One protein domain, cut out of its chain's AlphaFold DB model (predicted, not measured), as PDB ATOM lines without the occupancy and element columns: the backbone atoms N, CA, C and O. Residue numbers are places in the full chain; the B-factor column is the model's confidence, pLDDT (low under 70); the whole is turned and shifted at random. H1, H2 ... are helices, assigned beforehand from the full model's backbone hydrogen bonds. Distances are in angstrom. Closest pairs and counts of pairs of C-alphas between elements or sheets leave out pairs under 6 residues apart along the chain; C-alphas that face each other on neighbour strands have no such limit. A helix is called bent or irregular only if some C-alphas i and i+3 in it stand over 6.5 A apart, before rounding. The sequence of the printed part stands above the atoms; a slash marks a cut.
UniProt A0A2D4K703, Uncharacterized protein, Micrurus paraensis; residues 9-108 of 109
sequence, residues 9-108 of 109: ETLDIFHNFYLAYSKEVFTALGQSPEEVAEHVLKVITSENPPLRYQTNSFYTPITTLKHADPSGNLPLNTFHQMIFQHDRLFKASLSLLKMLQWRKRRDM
ATOM      1  N   GLU A   9     176.181 -17.612  71.970       96.00
ATOM      2  CA  GLU A   9     174.797 -17.246  72.288       96.00
ATOM      3  C   GLU A   9     173.844 -18.376  71.899       96.00
ATOM      4  O   GLU A   9     173.067 -18.854  72.726       96.00
ATOM      5  N   THR A  10     173.969 -18.887  70.676       95.62
ATOM      6  CA  THR A  10     173.160 -20.017  70.209       95.62
ATOM      7  C   THR A  10     173.410 -21.272  71.049       95.62
ATOM      8  O   THR A  10     172.470 -22.000  71.384       95.62
ATOM      9  N   LEU A  11     174.668 -21.526  71.428       96.38
ATOM     10  CA  LEU A  11     175.032 -22.668  72.266       96.38
ATOM     11  C   LEU A  11     174.443 -22.552  73.680       96.38
ATOM     12  O   LEU A  11     174.021 -23.565  74.247       96.38
ATOM     13  N   ASP A  12     174.384 -21.338  74.228       94.38
ATOM     14  CA  ASP A  12     173.758 -21.039  75.516       94.38
ATOM     15  C   ASP A  12     172.241 -21.262  75.461       94.38
ATOM     16  O   ASP A  12     171.702 -22.019  76.269       94.38
ATOM     17  N   ILE A  13     171.564 -20.720  74.440       93.50
ATOM     18  CA  ILE A  13     170.127 -20.943  74.211       93.50
ATOM     19  C   ILE A  13     169.832 -22.439  74.083       93.50
ATOM     20  O   ILE A  13     168.878 -22.944  74.680       93.50
ATOM     21  N   PHE A  14     170.643 -23.180  73.327       93.06
ATOM     22  CA  PHE A  14     170.427 -24.610  73.149       93.06
ATOM     23  C   PHE A  14     170.502 -25.367  74.483       93.06
ATOM     24  O   PHE A  14     169.556 -26.070  74.852       93.06
ATOM     25  N   HIS A  15     171.598 -25.201  75.226       92.12
ATOM     26  CA  HIS A  15     171.832 -25.967  76.450       92.12
ATOM     27  C   HIS A  15     170.946 -25.526  77.612       92.12
ATOM     28  O   HIS A  15     170.374 -26.375  78.297       92.12
ATOM     29  N   ASN A  16     170.824 -24.217  77.822       90.31
ATOM     30  CA  ASN A  16     170.215 -23.661  79.027       90.31
ATOM     31  C   ASN A  16     168.717 -23.397  78.872       90.31
ATOM     32  O   ASN A  16     168.010 -23.320  79.875       90.31
ATOM     33  N   PHE A  17     168.217 -23.311  77.637       90.06
ATOM     34  CA  PHE A  17     166.799 -23.097  77.374       90.06
ATOM     35  C   PHE A  17     166.164 -24.272  76.619       90.06
ATOM     36  O   PHE A  17     165.315 -24.978  77.171       90.06
ATOM     37  N   TYR A  18     166.583 -24.525  75.375       90.69
ATOM     38  CA  TYR A  18     165.887 -25.446  74.472       90.69
ATOM     39  C   TYR A  18     165.800 -26.876  75.019       90.69
ATOM     40  O   TYR A  18     164.747 -27.508  74.921       90.69
ATOM     41  N   LEU A  19     166.871 -27.409  75.615       91.81
ATOM     42  CA  LEU A  19     166.865 -28.784  76.128       91.81
ATOM     43  C   LEU A  19     165.877 -28.995  77.284       91.81
ATOM     44  O   LEU A  19     165.232 -30.040  77.348       91.81
ATOM     45  N   ALA A  20     165.742 -28.031  78.196       89.38
ATOM     46  CA  ALA A  20     164.759 -28.115  79.277       89.38
ATOM     47  C   ALA A  20     163.339 -27.902  78.734       89.38
ATOM     48  O   ALA A  20     162.442 -28.711  78.977       89.38
ATOM     49  N   TYR A  21     163.175 -26.866  77.913       88.38
ATOM     50  CA  TYR A  21     161.912 -26.507  77.281       88.38
ATOM     51  C   TYR A  21     161.330 -27.650  76.434       88.38
ATOM     52  O   TYR A  21     160.167 -28.019  76.585       88.38
ATOM     53  N   SER A  22     162.143 -28.266  75.571       90.94
ATOM     54  CA  SER A  22     161.711 -29.361  74.691       90.94
ATOM     55  C   SER A  22     161.225 -30.577  75.479       90.94
ATOM     56  O   SER A  22     160.218 -31.175  75.105       90.94
ATOM     57  N   LYS A  23     161.871 -30.904  76.606       91.00
ATOM     58  CA  LYS A  23     161.403 -31.957  77.518       91.00
ATOM     59  C   LYS A  23     160.047 -31.610  78.119       91.00
ATOM     60  O   LYS A  23     159.151 -32.450  78.113       91.00
ATOM     61  N   GLU A  24     159.869 -30.383  78.606       89.00
ATOM     62  CA  GLU A  24     158.597 -29.953  79.192       89.00
ATOM     63  C   GLU A  24     157.444 -30.019  78.188       89.00
ATOM     64  O   GLU A  24     156.379 -30.548  78.527       89.00
ATOM     65  N   VAL A  25     157.679 -29.532  76.965       89.88
ATOM     66  CA  VAL A  25     156.729 -29.599  75.847       89.88
ATOM     67  C   VAL A  25     156.424 -31.045  75.482       89.88
ATOM     68  O   VAL A  25     155.255 -31.400  75.359       89.88
ATOM     69  N   PHE A  26     157.443 -31.900  75.360       91.62
ATOM     70  CA  PHE A  26     157.249 -33.311  75.028       91.62
ATOM     71  C   PHE A  26     156.413 -34.031  76.089       91.62
ATOM     72  O   PHE A  26     155.475 -34.745  75.752       91.62
ATOM     73  N   THR A  27     156.667 -33.783  77.376       89.38
ATOM     74  CA  THR A  27     155.838 -34.329  78.462       89.38
ATOM     75  C   THR A  27     154.399 -33.798  78.431       89.38
ATOM     76  O   THR A  27     153.491 -34.490  78.879       89.38
ATOM     77  N   ALA A  28     154.180 -32.565  77.967       88.31
ATOM     78  CA  ALA A  28     152.860 -31.929  77.961       88.31
ATOM     79  C   ALA A  28     151.995 -32.263  76.755       88.31
ATOM     80  O   ALA A  28     150.774 -32.285  76.872       88.31
ATOM     81  N   LEU A  29     152.624 -32.412  75.594       89.94
ATOM     82  CA  LEU A  29     151.951 -32.503  74.304       89.94
ATOM     83  C   LEU A  29     152.216 -33.829  73.599       89.94
ATOM     84  O   LEU A  29     151.595 -34.082  72.570       89.94
ATOM     85  N   GLY A  30     153.129 -34.656  74.110       91.31
ATOM     86  CA  GLY A  30     153.413 -35.976  73.563       91.31
ATOM     87  C   GLY A  30     152.163 -36.851  73.520       91.31
ATOM     88  O   GLY A  30     151.290 -36.752  74.383       91.31
ATOM     89  N   GLN A  31     152.094 -37.690  72.489       92.50
ATOM     90  CA  GLN A  31     151.072 -38.720  72.327       92.50
ATOM     91  C   GLN A  31     151.695 -40.086  72.591       92.50
ATOM     92  O   GLN A  31     152.887 -40.278  72.322       92.50
ATOM     93  N   SER A  32     150.904 -41.032  73.091       93.06
ATOM     94  CA  SER A  32     151.339 -42.426  73.133       93.06
ATOM     95  C   SER A  32     151.371 -43.026  71.716       93.06
ATOM     96  O   SER A  32     150.699 -42.520  70.808       93.06
ATOM     97  N   PRO A  33     152.143 -44.104  71.491       96.06
ATOM     98  CA  PRO A  33     152.105 -44.837  70.227       96.06
ATOM     99  C   PRO A  33     150.692 -45.302  69.841       96.06
ATOM    100  O   PRO A  33     150.338 -45.250  68.666       96.06
ATOM    101  N   GLU A  34     149.876 -45.701  70.818       95.81
ATOM    102  CA  GLU A  34     148.497 -46.166  70.633       95.81
ATOM    103  C   GLU A  34     147.586 -45.034  70.143       95.81
ATOM    104  O   GLU A  34     146.895 -45.204  69.141       95.81
ATOM    105  N   GLU A  35     147.660 -43.846  70.758       93.56
ATOM    106  CA  GLU A  35     146.910 -42.663  70.303       93.56
ATOM    107  C   GLU A  35     147.247 -42.309  68.841       93.56
ATOM    108  O   GLU A  35     146.381 -41.917  68.057       93.56
ATOM    109  N   VAL A  36     148.516 -42.455  68.443       96.31
ATOM    110  CA  VAL A  36     148.937 -42.237  67.050       96.31
ATOM    111  C   VAL A  36     148.418 -43.351  66.137       96.31
ATOM    112  O   VAL A  36     147.942 -43.061  65.036       96.31
ATOM    113  N   ALA A  37     148.467 -44.610  66.578       97.25
ATOM    114  CA  ALA A  37     147.980 -45.756  65.814       97.25
ATOM    115  C   ALA A  37     146.471 -45.668  65.530       97.25
ATOM    116  O   ALA A  37     146.050 -45.963  64.412       97.25
ATOM    117  N   GLU A  38     145.666 -45.182  66.478       96.75
ATOM    118  CA  GLU A  38     144.233 -44.919  66.275       96.75
ATOM    119  C   GLU A  38     143.986 -43.920  65.137       96.75
ATOM    120  O   GLU A  38     143.112 -44.121  64.287       96.75
ATOM    121  N   HIS A  39     144.785 -42.851  65.069       97.31
ATOM    122  CA  HIS A  39     144.703 -41.892  63.972       97.31
ATOM    123  C   HIS A  39     145.093 -42.509  62.629       97.31
ATOM    124  O   HIS A  39     144.423 -42.242  61.630       97.31
ATOM    125  N   VAL A  40     146.128 -43.352  62.599       97.50
ATOM    126  CA  VAL A  40     146.517 -44.085  61.387       97.50
ATOM    127  C   VAL A  40     145.381 -44.999  60.934       97.50
ATOM    128  O   VAL A  40     144.971 -44.912  59.777       97.50
ATOM    129  N   LEU A  41     144.818 -45.803  61.842       98.19
ATOM    130  CA  LEU A  41     143.704 -46.707  61.551       98.19
ATOM    131  C   LEU A  41     142.506 -45.953  60.961       98.19
ATOM    132  O   LEU A  41     141.929 -46.372  59.956       98.19
ATOM    133  N   LYS A  42     142.162 -44.802  61.547       97.38
ATOM    134  CA  LYS A  42     141.072 -43.947  61.064       97.38
ATOM    135  C   LYS A  42     141.304 -43.442  59.638       97.38
ATOM    136  O   LYS A  42     140.355 -43.349  58.868       97.38
ATOM    137  N   VAL A  43     142.541 -43.087  59.286       97.75
ATOM    138  CA  VAL A  43     142.865 -42.596  57.938       97.75
ATOM    139  C   VAL A  43     142.834 -43.733  56.922       97.75
ATOM    140  O   VAL A  43     142.210 -43.577  55.878       97.75
ATOM    141  N   ILE A  44     143.452 -44.882  57.218       97.69
ATOM    142  CA  ILE A  44     143.552 -45.993  56.252       97.69
ATOM    143  C   ILE A  44     142.208 -46.677  55.971       97.69
ATOM    144  O   ILE A  44     142.047 -47.282  54.918       97.69
ATOM    145  N   THR A  45     141.254 -46.588  56.901       98.25
ATOM    146  CA  THR A  45     139.899 -47.147  56.744       98.25
ATOM    147  C   THR A  45     138.881 -46.131  56.217       98.25
ATOM    148  O   THR A  45     137.720 -46.478  56.020       98.25
ATOM    149  N   SER A  46     139.285 -44.877  55.988       97.94
ATOM    150  CA  SER A  46     138.393 -43.838  55.473       97.94
ATOM    151  C   SER A  46     138.060 -44.074  53.998       97.94
ATOM    152  O   SER A  46     138.954 -44.321  53.194       97.94
ATOM    153  N   GLU A  47     136.790 -43.919  53.622       98.19
ATOM    154  CA  GLU A  47     136.355 -43.988  52.217       98.19
ATOM    155  C   GLU A  47     136.980 -42.883  51.348       98.19
ATOM    156  O   GLU A  47     137.193 -43.073  50.153       98.19
ATOM    157  N   ASN A  48     137.288 -41.726  51.945       97.56
ATOM    158  CA  ASN A  48     137.898 -40.585  51.267       97.56
ATOM    159  C   ASN A  48     138.924 -39.900  52.192       97.56
ATOM    160  O   ASN A  48     138.610 -38.884  52.827       97.56
ATOM    161  N   PRO A  49     140.138 -40.468  52.333       97.06
ATOM    162  CA  PRO A  49     141.130 -39.960  53.269       97.06
ATOM    163  C   PRO A  49     141.665 -38.589  52.826       97.06
ATOM    164  O   PRO A  49     141.951 -38.379  51.644       97.06
ATOM    165  N   PRO A  50     141.863 -37.637  53.758       96.31
ATOM    166  CA  PRO A  50     142.452 -36.350  53.419       96.31
ATOM    167  C   PRO A  50     143.942 -36.496  53.086       96.31
ATOM    168  O   PRO A  50     144.631 -37.362  53.622       96.31
ATOM    169  N   LEU A  51     144.481 -35.564  52.290       96.44
ATOM    170  CA  LEU A  51     145.917 -35.514  51.978       96.44
ATOM    171  C   LEU A  51     146.800 -35.378  53.234       96.44
ATOM    172  O   LEU A  51     147.934 -35.851  53.254       96.44
ATOM    173  N   ARG A  52     146.311 -34.687  54.271       94.81
ATOM    174  CA  ARG A  52     146.995 -34.536  55.561       94.81
ATOM    175  C   ARG A  52     146.005 -34.728  56.698       94.81
ATOM    176  O   ARG A  52     144.916 -34.161  56.669       94.81
ATOM    177  N   TYR A  53     146.423 -35.471  57.716       94.69
ATOM    178  CA  TYR A  53     145.667 -35.683  58.942       94.69
ATOM    179  C   TYR A  53     146.534 -35.300  60.145       94.69
ATOM    180  O   TYR A  53     147.654 -35.787  60.289       94.69
ATOM    181  N   GLN A  54     146.038 -34.404  60.997       94.56
ATOM    182  CA  GLN A  54     146.755 -33.946  62.185       94.56
ATOM    183  C   GLN A  54     146.426 -34.862  63.368       94.56
ATOM    184  O   GLN A  54     145.280 -34.919  63.807       94.56
ATOM    185  N   THR A  55     147.430 -35.566  63.897       94.94
ATOM    186  CA  THR A  55     147.260 -36.486  65.038       94.94
ATOM    187  C   THR A  55     147.087 -35.742  66.360       94.94
ATOM    188  O   THR A  55     146.473 -36.252  67.285       94.94
ATOM    189  N   ASN A  56     147.611 -34.519  66.460       92.81
ATOM    190  CA  ASN A  56     147.610 -33.754  67.697       92.81
ATOM    191  C   ASN A  56     146.936 -32.395  67.512       92.81
ATOM    192  O   ASN A  56     147.558 -31.447  67.027       92.81
ATOM    193  N   SER A  57     145.678 -32.274  67.931       89.56
ATOM    194  CA  SER A  57     144.902 -31.033  67.819       89.56
ATOM    195  C   SER A  57     145.413 -29.888  68.702       89.56
ATOM    196  O   SER A  57     145.060 -28.737  68.447       89.56
ATOM    197  N   PHE A  58     146.292 -30.138  69.682       87.75
ATOM    198  CA  PHE A  58     146.885 -29.061  70.488       87.75
ATOM    199  C   PHE A  58     147.760 -28.114  69.656       87.75
ATOM    200  O   PHE A  58     147.930 -26.956  70.028       87.75
ATOM    201  N   TYR A  59     148.259 -28.560  68.499       88.38
ATOM    202  CA  TYR A  59     149.003 -27.713  67.562       88.38
ATOM    203  C   TYR A  59     148.106 -26.886  66.625       88.38
ATOM    204  O   TYR A  59     148.619 -26.049  65.886       88.38
ATOM    205  N   THR A  60     146.780 -27.062  66.648       90.25
ATOM    206  CA  THR A  60     145.860 -26.350  65.742       90.25
ATOM    207  C   THR A  60     145.949 -24.821  65.836       90.25
ATOM    208  O   THR A  60     145.963 -24.176  64.789       90.25
ATOM    209  N   PRO A  61     146.061 -24.191  67.023       88.00
ATOM    210  CA  PRO A  61     146.230 -22.737  67.097       88.00
ATOM    211  C   PRO A  61     147.501 -22.262  66.375       88.00
ATOM    212  O   PRO A  61     147.481 -21.267  65.655       88.00
ATOM    213  N   ILE A  62     148.587 -23.028  66.507       85.62
ATOM    214  CA  ILE A  62     149.889 -22.747  65.894       85.62
ATOM    215  C   ILE A  62     149.808 -22.854  64.368       85.62
ATOM    216  O   ILE A  62     150.256 -21.959  63.649       85.62
ATOM    217  N   THR A  63     149.214 -23.936  63.863       89.38
ATOM    218  CA  THR A  63     149.042 -24.131  62.418       89.38
ATOM    219  C   THR A  63     148.091 -23.091  61.830       89.38
ATOM    220  O   THR A  63     148.359 -22.570  60.750       89.38
ATOM    221  N   THR A  64     147.042 -22.710  62.562       91.44
ATOM    222  CA  THR A  64     146.099 -21.663  62.144       91.44
ATOM    223  C   THR A  64     146.787 -20.307  62.007       91.44
ATOM    224  O   THR A  64     146.621 -19.658  60.979       91.44
ATOM    225  N   LEU A  65     147.620 -19.902  62.975       90.38
ATOM    226  CA  LEU A  65     148.389 -18.652  62.887       90.38
ATOM    227  C   LEU A  65     149.313 -18.627  61.665       90.38
ATOM    228  O   LEU A  65     149.391 -17.615  60.973       90.38
ATOM    229  N   LYS A  66     149.968 -19.757  61.362       90.44
ATOM    230  CA  LYS A  66     150.804 -19.894  60.160       90.44
ATOM    231  C   LYS A  66     150.008 -19.695  58.868       90.44
ATOM    232  O   LYS A  66     150.529 -19.123  57.919       90.44
ATOM    233  N   HIS A  67     148.775 -20.190  58.811       91.00
ATOM    234  CA  HIS A  67     147.920 -20.030  57.635       91.00
ATOM    235  C   HIS A  67     147.279 -18.641  57.542       91.00
ATOM    236  O   HIS A  67     147.031 -18.172  56.433       91.00
ATOM    237  N   ALA A  68     147.023 -17.991  58.678       93.62
ATOM    238  CA  ALA A  68     146.406 -16.670  58.738       93.62
ATOM    239  C   ALA A  68     147.343 -15.541  58.277       93.62
ATOM    240  O   ALA A  68     146.863 -14.540  57.752       93.62
ATOM    241  N   ASP A  69     148.659 -15.701  58.446       94.38
ATOM    242  CA  ASP A  69     149.658 -14.729  57.996       94.38
ATOM    243  C   ASP A  69     150.709 -15.372  57.071       94.38
ATOM    244  O   ASP A  69     151.708 -15.924  57.547       94.38
ATOM    245  N   PRO A  70     150.535 -15.256  55.741       92.25
ATOM    246  CA  PRO A  70     151.490 -15.762  54.757       92.25
ATOM    247  C   PRO A  70     152.885 -15.131  54.841       92.25
ATOM    248  O   PRO A  70     153.836 -15.726  54.337       92.25
ATOM    249  N   SER A  71     153.031 -13.947  55.457       95.19
ATOM    250  CA  SER A  71     154.348 -13.323  55.647       95.19
ATOM    251  C   SER A  71     155.190 -14.050  56.697       95.19
ATOM    252  O   SER A  71     156.414 -13.942  56.692       95.19
ATOM    253  N   GLY A  72     154.540 -14.797  57.598       92.25
ATOM    254  CA  GLY A  72     155.181 -15.512  58.696       92.25
ATOM    255  C   GLY A  72     155.587 -14.628  59.878       92.25
ATOM    256  O   GLY A  72     156.048 -15.159  60.888       92.25
ATOM    257  N   ASN A  73     155.387 -13.311  59.802       93.94
ATOM    258  CA  ASN A  73     155.778 -12.384  60.862       93.94
ATOM    259  C   ASN A  73     154.955 -12.596  62.133       93.94
ATOM    260  O   ASN A  73     155.512 -12.656  63.226       93.94
ATOM    261  N   LEU A  74     153.637 -12.736  61.996       90.75
ATOM    262  CA  LEU A  74     152.725 -12.979  63.106       90.75
ATOM    263  C   LEU A  74     153.079 -14.267  63.858       90.75
ATOM    264  O   LEU A  74     153.375 -14.161  65.049       90.75
ATOM    265  N   PRO A  75     153.117 -15.464  63.229       91.69
ATOM    266  CA  PRO A  75     153.469 -16.675  63.957       91.69
ATOM    267  C   PRO A  75     154.870 -16.568  64.564       91.69
ATOM    268  O   PRO A  75     155.026 -16.882  65.741       91.69
ATOM    269  N   LEU A  76     155.870 -16.069  63.829       92.12
ATOM    270  CA  LEU A  76     157.239 -15.958  64.339       92.12
ATOM    271  C   LEU A  76     157.324 -15.068  65.584       92.12
ATOM    272  O   LEU A  76     157.871 -15.491  66.604       92.12
ATOM    273  N   ASN A  77     156.740 -13.870  65.526       91.88
ATOM    274  CA  ASN A  77     156.736 -12.936  66.647       91.88
ATOM    275  C   ASN A  77     155.973 -13.508  67.843       91.88
ATOM    276  O   ASN A  77     156.468 -13.440  68.966       91.88
ATOM    277  N   THR A  78     154.811 -14.127  67.614       89.50
ATOM    278  CA  THR A  78     154.036 -14.765  68.684       89.50
ATOM    279  C   THR A  78     154.824 -15.887  69.361       89.50
ATOM    280  O   THR A  78     154.882 -15.919  70.590       89.50
ATOM    281  N   PHE A  79     155.484 -16.774  68.603       87.69
ATOM    282  CA  PHE A  79     156.313 -17.835  69.193       87.69
ATOM    283  C   PHE A  79     157.493 -17.268  69.958       87.69
ATOM    284  O   PHE A  79     157.720 -17.667  71.097       87.69
ATOM    285  N   HIS A  80     158.216 -16.324  69.363       89.81
ATOM    286  CA  HIS A  80     159.367 -15.714  70.009       89.81
ATOM    287  C   HIS A  80     158.980 -15.071  71.350       89.81
ATOM    288  O   HIS A  80     159.613 -15.337  72.371       89.81
ATOM    289  N   GLN A  81     157.897 -14.290  71.381       89.69
ATOM    290  CA  GLN A  81     157.403 -13.673  72.613       89.69
ATOM    291  C   GLN A  81     156.945 -14.714  73.638       89.69
ATOM    292  O   GLN A  81     157.327 -14.643  74.805       89.69
ATOM    293  N   MET A  82     156.170 -15.714  73.218       85.44
ATOM    294  CA  MET A  82     155.669 -16.760  74.113       85.44
ATOM    295  C   MET A  82     156.806 -17.563  74.761       85.44
ATOM    296  O   MET A  82     156.748 -17.853  75.954       85.44
ATOM    297  N   ILE A  83     157.835 -17.894  73.979       83.56
ATOM    298  CA  ILE A  83     158.949 -18.758  74.377       83.56
ATOM    299  C   ILE A  83     159.981 -17.984  75.206       83.56
ATOM    300  O   ILE A  83     160.369 -18.446  76.275       83.56
ATOM    301  N   PHE A  84     160.404 -16.803  74.749       84.12
ATOM    302  CA  PHE A  84     161.528 -16.080  75.356       84.12
ATOM    303  C   PHE A  84     161.114 -14.938  76.293       84.12
ATOM    304  O   PHE A  84     161.872 -14.592  77.194       84.12
ATOM    305  N   GLN A  85     159.927 -14.345  76.117       83.94
ATOM    306  CA  GLN A  85     159.489 -13.178  76.906       83.94
ATOM    307  C   GLN A  85     158.406 -13.521  77.937       83.94
ATOM    308  O   GLN A  85     158.283 -12.850  78.964       83.94
ATOM    309  N   HIS A  86     157.633 -14.582  77.699       83.56
ATOM    310  CA  HIS A  86     156.497 -14.985  78.532       83.56
ATOM    311  C   HIS A  86     156.608 -16.422  79.071       83.56
ATOM    312  O   HIS A  86     155.589 -17.078  79.298       83.56
ATOM    313  N   ASP A  87     157.829 -16.886  79.368       80.00
ATOM    314  CA  ASP A  87     158.127 -18.250  79.851       80.00
ATOM    315  C   ASP A  87     157.209 -18.714  81.000       80.00
ATOM    316  O   ASP A  87     156.692 -19.828  80.989       80.00
ATOM    317  N   ARG A  88     156.912 -17.839  81.972       84.44
ATOM    318  CA  ARG A  88     156.019 -18.180  83.097       84.44
ATOM    319  C   ARG A  88     154.591 -18.504  82.655       84.44
ATOM    320  O   ARG A  88     154.010 -19.475  83.137       84.44
ATOM    321  N   LEU A  89     154.024 -17.692  81.758       82.00
ATOM    322  CA  LEU A  89     152.680 -17.917  81.220       82.00
ATOM    323  C   LEU A  89     152.658 -19.188  80.373       82.00
ATOM    324  O   LEU A  89     151.738 -19.999  80.488       82.00
ATOM    325  N   PHE A  90     153.708 -19.395  79.582       81.00
ATOM    326  CA  PHE A  90     153.857 -20.594  78.779       81.00
ATOM    327  C   PHE A  90     153.929 -21.862  79.647       81.00
ATOM    328  O   PHE A  90     153.133 -22.782  79.453       81.00
ATOM    329  N   LYS A  91     154.779 -21.896  80.679       83.88
ATOM    330  CA  LYS A  91     154.873 -23.026  81.622       83.88
ATOM    331  C   LYS A  91     153.568 -23.300  82.364       83.88
ATOM    332  O   LYS A  91     153.190 -24.462  82.543       83.88
ATOM    333  N   ALA A  92     152.843 -22.251  82.758       86.06
ATOM    334  CA  ALA A  92     151.515 -22.397  83.348       86.06
ATOM    335  C   ALA A  92     150.531 -23.051  82.359       86.06
ATOM    336  O   ALA A  92     149.821 -23.990  82.726       86.06
ATOM    337  N   SER A  93     150.551 -22.628  81.090       83.94
ATOM    338  CA  SER A  93     149.717 -23.221  80.037       83.94
ATOM    339  C   SER A  93     150.057 -24.696  79.780       83.94
ATOM    340  O   SER A  93     149.154 -25.528  79.717       83.94
ATOM    341  N   LEU A  94     151.347 -25.060  79.745       84.75
ATOM    342  CA  LEU A  94     151.778 -26.455  79.617       84.75
ATOM    343  C   LEU A  94     151.335 -27.309  80.804       84.75
ATOM    344  O   LEU A  94     150.953 -28.463  80.627       84.75
ATOM    345  N   SER A  95     151.374 -26.758  82.016       86.69
ATOM    346  CA  SER A  95     150.951 -27.473  83.225       86.69
ATOM    347  C   SER A  95     149.444 -27.750  83.214       86.69
ATOM    348  O   SER A  95     149.015 -28.856  83.545       86.69
ATOM    349  N   LEU A  96     148.644 -26.785  82.748       87.06
ATOM    350  CA  LEU A  96     147.211 -26.975  82.521       87.06
ATOM    351  C   LEU A  96     146.951 -28.053  81.458       87.06
ATOM    352  O   LEU A  96     146.132 -28.944  81.677       87.06
ATOM    353  N   LEU A  97     147.677 -28.018  80.337       85.06
ATOM    354  CA  LEU A  97     147.557 -29.017  79.270       85.06
ATOM    355  C   LEU A  97     147.932 -30.424  79.750       85.06
ATOM    356  O   LEU A  97     147.186 -31.366  79.486       85.06
ATOM    357  N   LYS A  98     149.009 -30.563  80.535       83.50
ATOM    358  CA  LYS A  98     149.381 -31.824  81.203       83.50
ATOM    359  C   LYS A  98     148.237 -32.367  82.055       83.50
ATOM    360  O   LYS A  98     147.918 -33.551  81.962       83.50
ATOM    361  N   MET A  99     147.602 -31.511  82.858       85.62
ATOM    362  CA  MET A  99     146.476 -31.906  83.708       85.62
ATOM    363  C   MET A  99     145.267 -32.362  82.878       85.62
ATOM    364  O   MET A  99     144.659 -33.386  83.188       85.62
ATOM    365  N   LEU A 100     144.936 -31.635  81.807       83.38
ATOM    366  CA  LEU A 100     143.840 -31.994  80.904       83.38
ATOM    367  C   LEU A 100     144.107 -33.320  80.179       83.38
ATOM    368  O   LEU A 100     143.212 -34.160  80.105       83.38
ATOM    369  N   GLN A 101     145.332 -33.539  79.697       78.81
ATOM    370  CA  GLN A 101     145.725 -34.809  79.084       78.81
ATOM    371  C   GLN A 101     145.672 -35.973  80.076       78.81
ATOM    372  O   GLN A 101     145.180 -37.045  79.737       78.81
ATOM    373  N   TRP A 102     146.166 -35.775  81.302       79.25
ATOM    374  CA  TRP A 102     146.100 -36.797  82.347       79.25
ATOM    375  C   TRP A 102     144.654 -37.190  82.654       79.25
ATOM    376  O   TRP A 102     144.341 -38.376  82.711       79.25
ATOM    377  N   ARG A 103     143.759 -36.201  82.769       77.00
ATOM    378  CA  ARG A 103     142.329 -36.449  82.969       77.00
ATOM    379  C   ARG A 103     141.715 -37.218  81.797       77.00
ATOM    380  O   ARG A 103     141.040 -38.207  82.036       77.00
ATOM    381  N   LYS A 104     141.998 -36.809  80.554       77.69
ATOM    382  CA  LYS A 104     141.515 -37.503  79.348       77.69
ATOM    383  C   LYS A 104     141.938 -38.975  79.334       77.69
ATOM    384  O   LYS A 104     141.112 -39.817  79.022       77.69
ATOM    385  N   ARG A 105     143.200 -39.276  79.664       74.25
ATOM    386  CA  ARG A 105     143.705 -40.658  79.720       74.25
ATOM    387  C   ARG A 105     142.993 -41.478  80.796       74.25
ATOM    388  O   ARG A 105     142.523 -42.559  80.502       74.25
ATOM    389  N   ARG A 106     142.833 -40.920  81.999       73.69
ATOM    390  CA  ARG A 106     142.142 -41.595  83.108       73.69
ATOM    391  C   ARG A 106     140.665 -41.874  82.824       73.69
ATOM    392  O   ARG A 106     140.138 -42.848  83.327       73.69
ATOM    393  N   ASP A 107     139.992 -41.000  82.080       72.62
ATOM    394  CA  ASP A 107     138.572 -41.171  81.749       72.62
ATOM    395  C   ASP A 107     138.358 -42.167  80.571       72.62
ATOM    396  O   ASP A 107     137.213 -42.466  80.239       72.62
ATOM    397  N   MET A 108     139.434 -42.653  79.926       59.03
ATOM    398  CA  MET A 108     139.421 -43.661  78.844       59.03
ATOM    399  C   MET A 108     139.776 -45.084  79.327       59.03
ATOM    400  O   MET A 108     139.616 -46.023  78.546       59.03
TER     401      MET A 108
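AT A GLANCE: This is residues 9 to 108 of the 109 residues of an uncharacterized protein of Micrurus paraensis (UniProt A0A2D4K703). What does the model look like? It is a loose, open frame of helices: the arm H1b and the long H5 run side by side along one edge, H4 turns off from the first end of H5 as a corner, and H3 and H4 make a V. H2 sits apart from the other helices, and a long link leads from it back to H3. What is it made of? The printed part has 100 residues, with five named helices in the order H1, H2, H3, H4, H5 and no named strand, and its class is all helix. It is loose, with a radius of gyration of the C-alphas of 16.4 A and spans of 49 by 37 by 23 A.

IN THESE COORDINATES: Where does the first helix run? H1, residues 9 to 29, begins with C-alpha 9 at (174.797, -17.246, 72.288). By its hydrogen bonds it was assigned as one helix, but it is bent: C-alphas 16 and 19 are 6.8 A apart, and its arms are H1a, residues 9 to 16, 10.4 A, and H1b, residues 19 to 29, 15.5 A. Which helices follow? H2 is residues 33 to 44, 16.4 A; H3 is residues 57 to 68, 17.1 A, irregular, with C-alphas 58 and 61 7.2 A apart; H4 is residues 73 to 85, 16.5 A. H5, residues 87 to 106, is 28.5 A long and ends with C-alpha 106 at (142.142, -41.595, 83.108).

HOW THE PARTS SIT: How do the arms of H1 stand? H1a and H1b stand at a steep tilt of 56 degrees, and H1a touches no helix. H1b touches residues 94 to 101 of H5, the closest C-alphas being those of Ala 28 and Lys 98, 4.8 A apart; they run the same way at a tilt of 37 degrees, only just steep. What do the later helices meet? H2 touches no helix. H3 touches H4, opposite ways at a steep tilt of 48 degrees, with the C-alphas of Leu 65 and Pro 75 closest at 5.6 A. H4 and H5 only just touch, with 3 pairs of C-alphas within 8 A, only at the corner by their link; the closest C-alphas, of Met 82 and Phe 90, are 6.3 A apart, and the helices are about perpendicular at 86 degrees. How complete are the backbones? In H1a, H4 and H5 every O i to N i+4 pair is within hydrogen-bond range; the counts are 6 of 7 in H1b, 7 of 8 in H2 and 6 of 8 in H3.

THE WHOLE: How far does it reach? The two C-alphas farthest apart, those of Glu 9 and Glu 47, are 50.9 A apart; residues 44 to 50 and residues 103 to 108, of which 103 to 106 belong to H5, stand free. Is it unbroken? The printed part has no cut; the link from H2 to H3 is long, 12 residues, and the other links are tight. Where is confidence low? The mean pLDDT of the printed part is 89.7, and residue 108 alone is under 70.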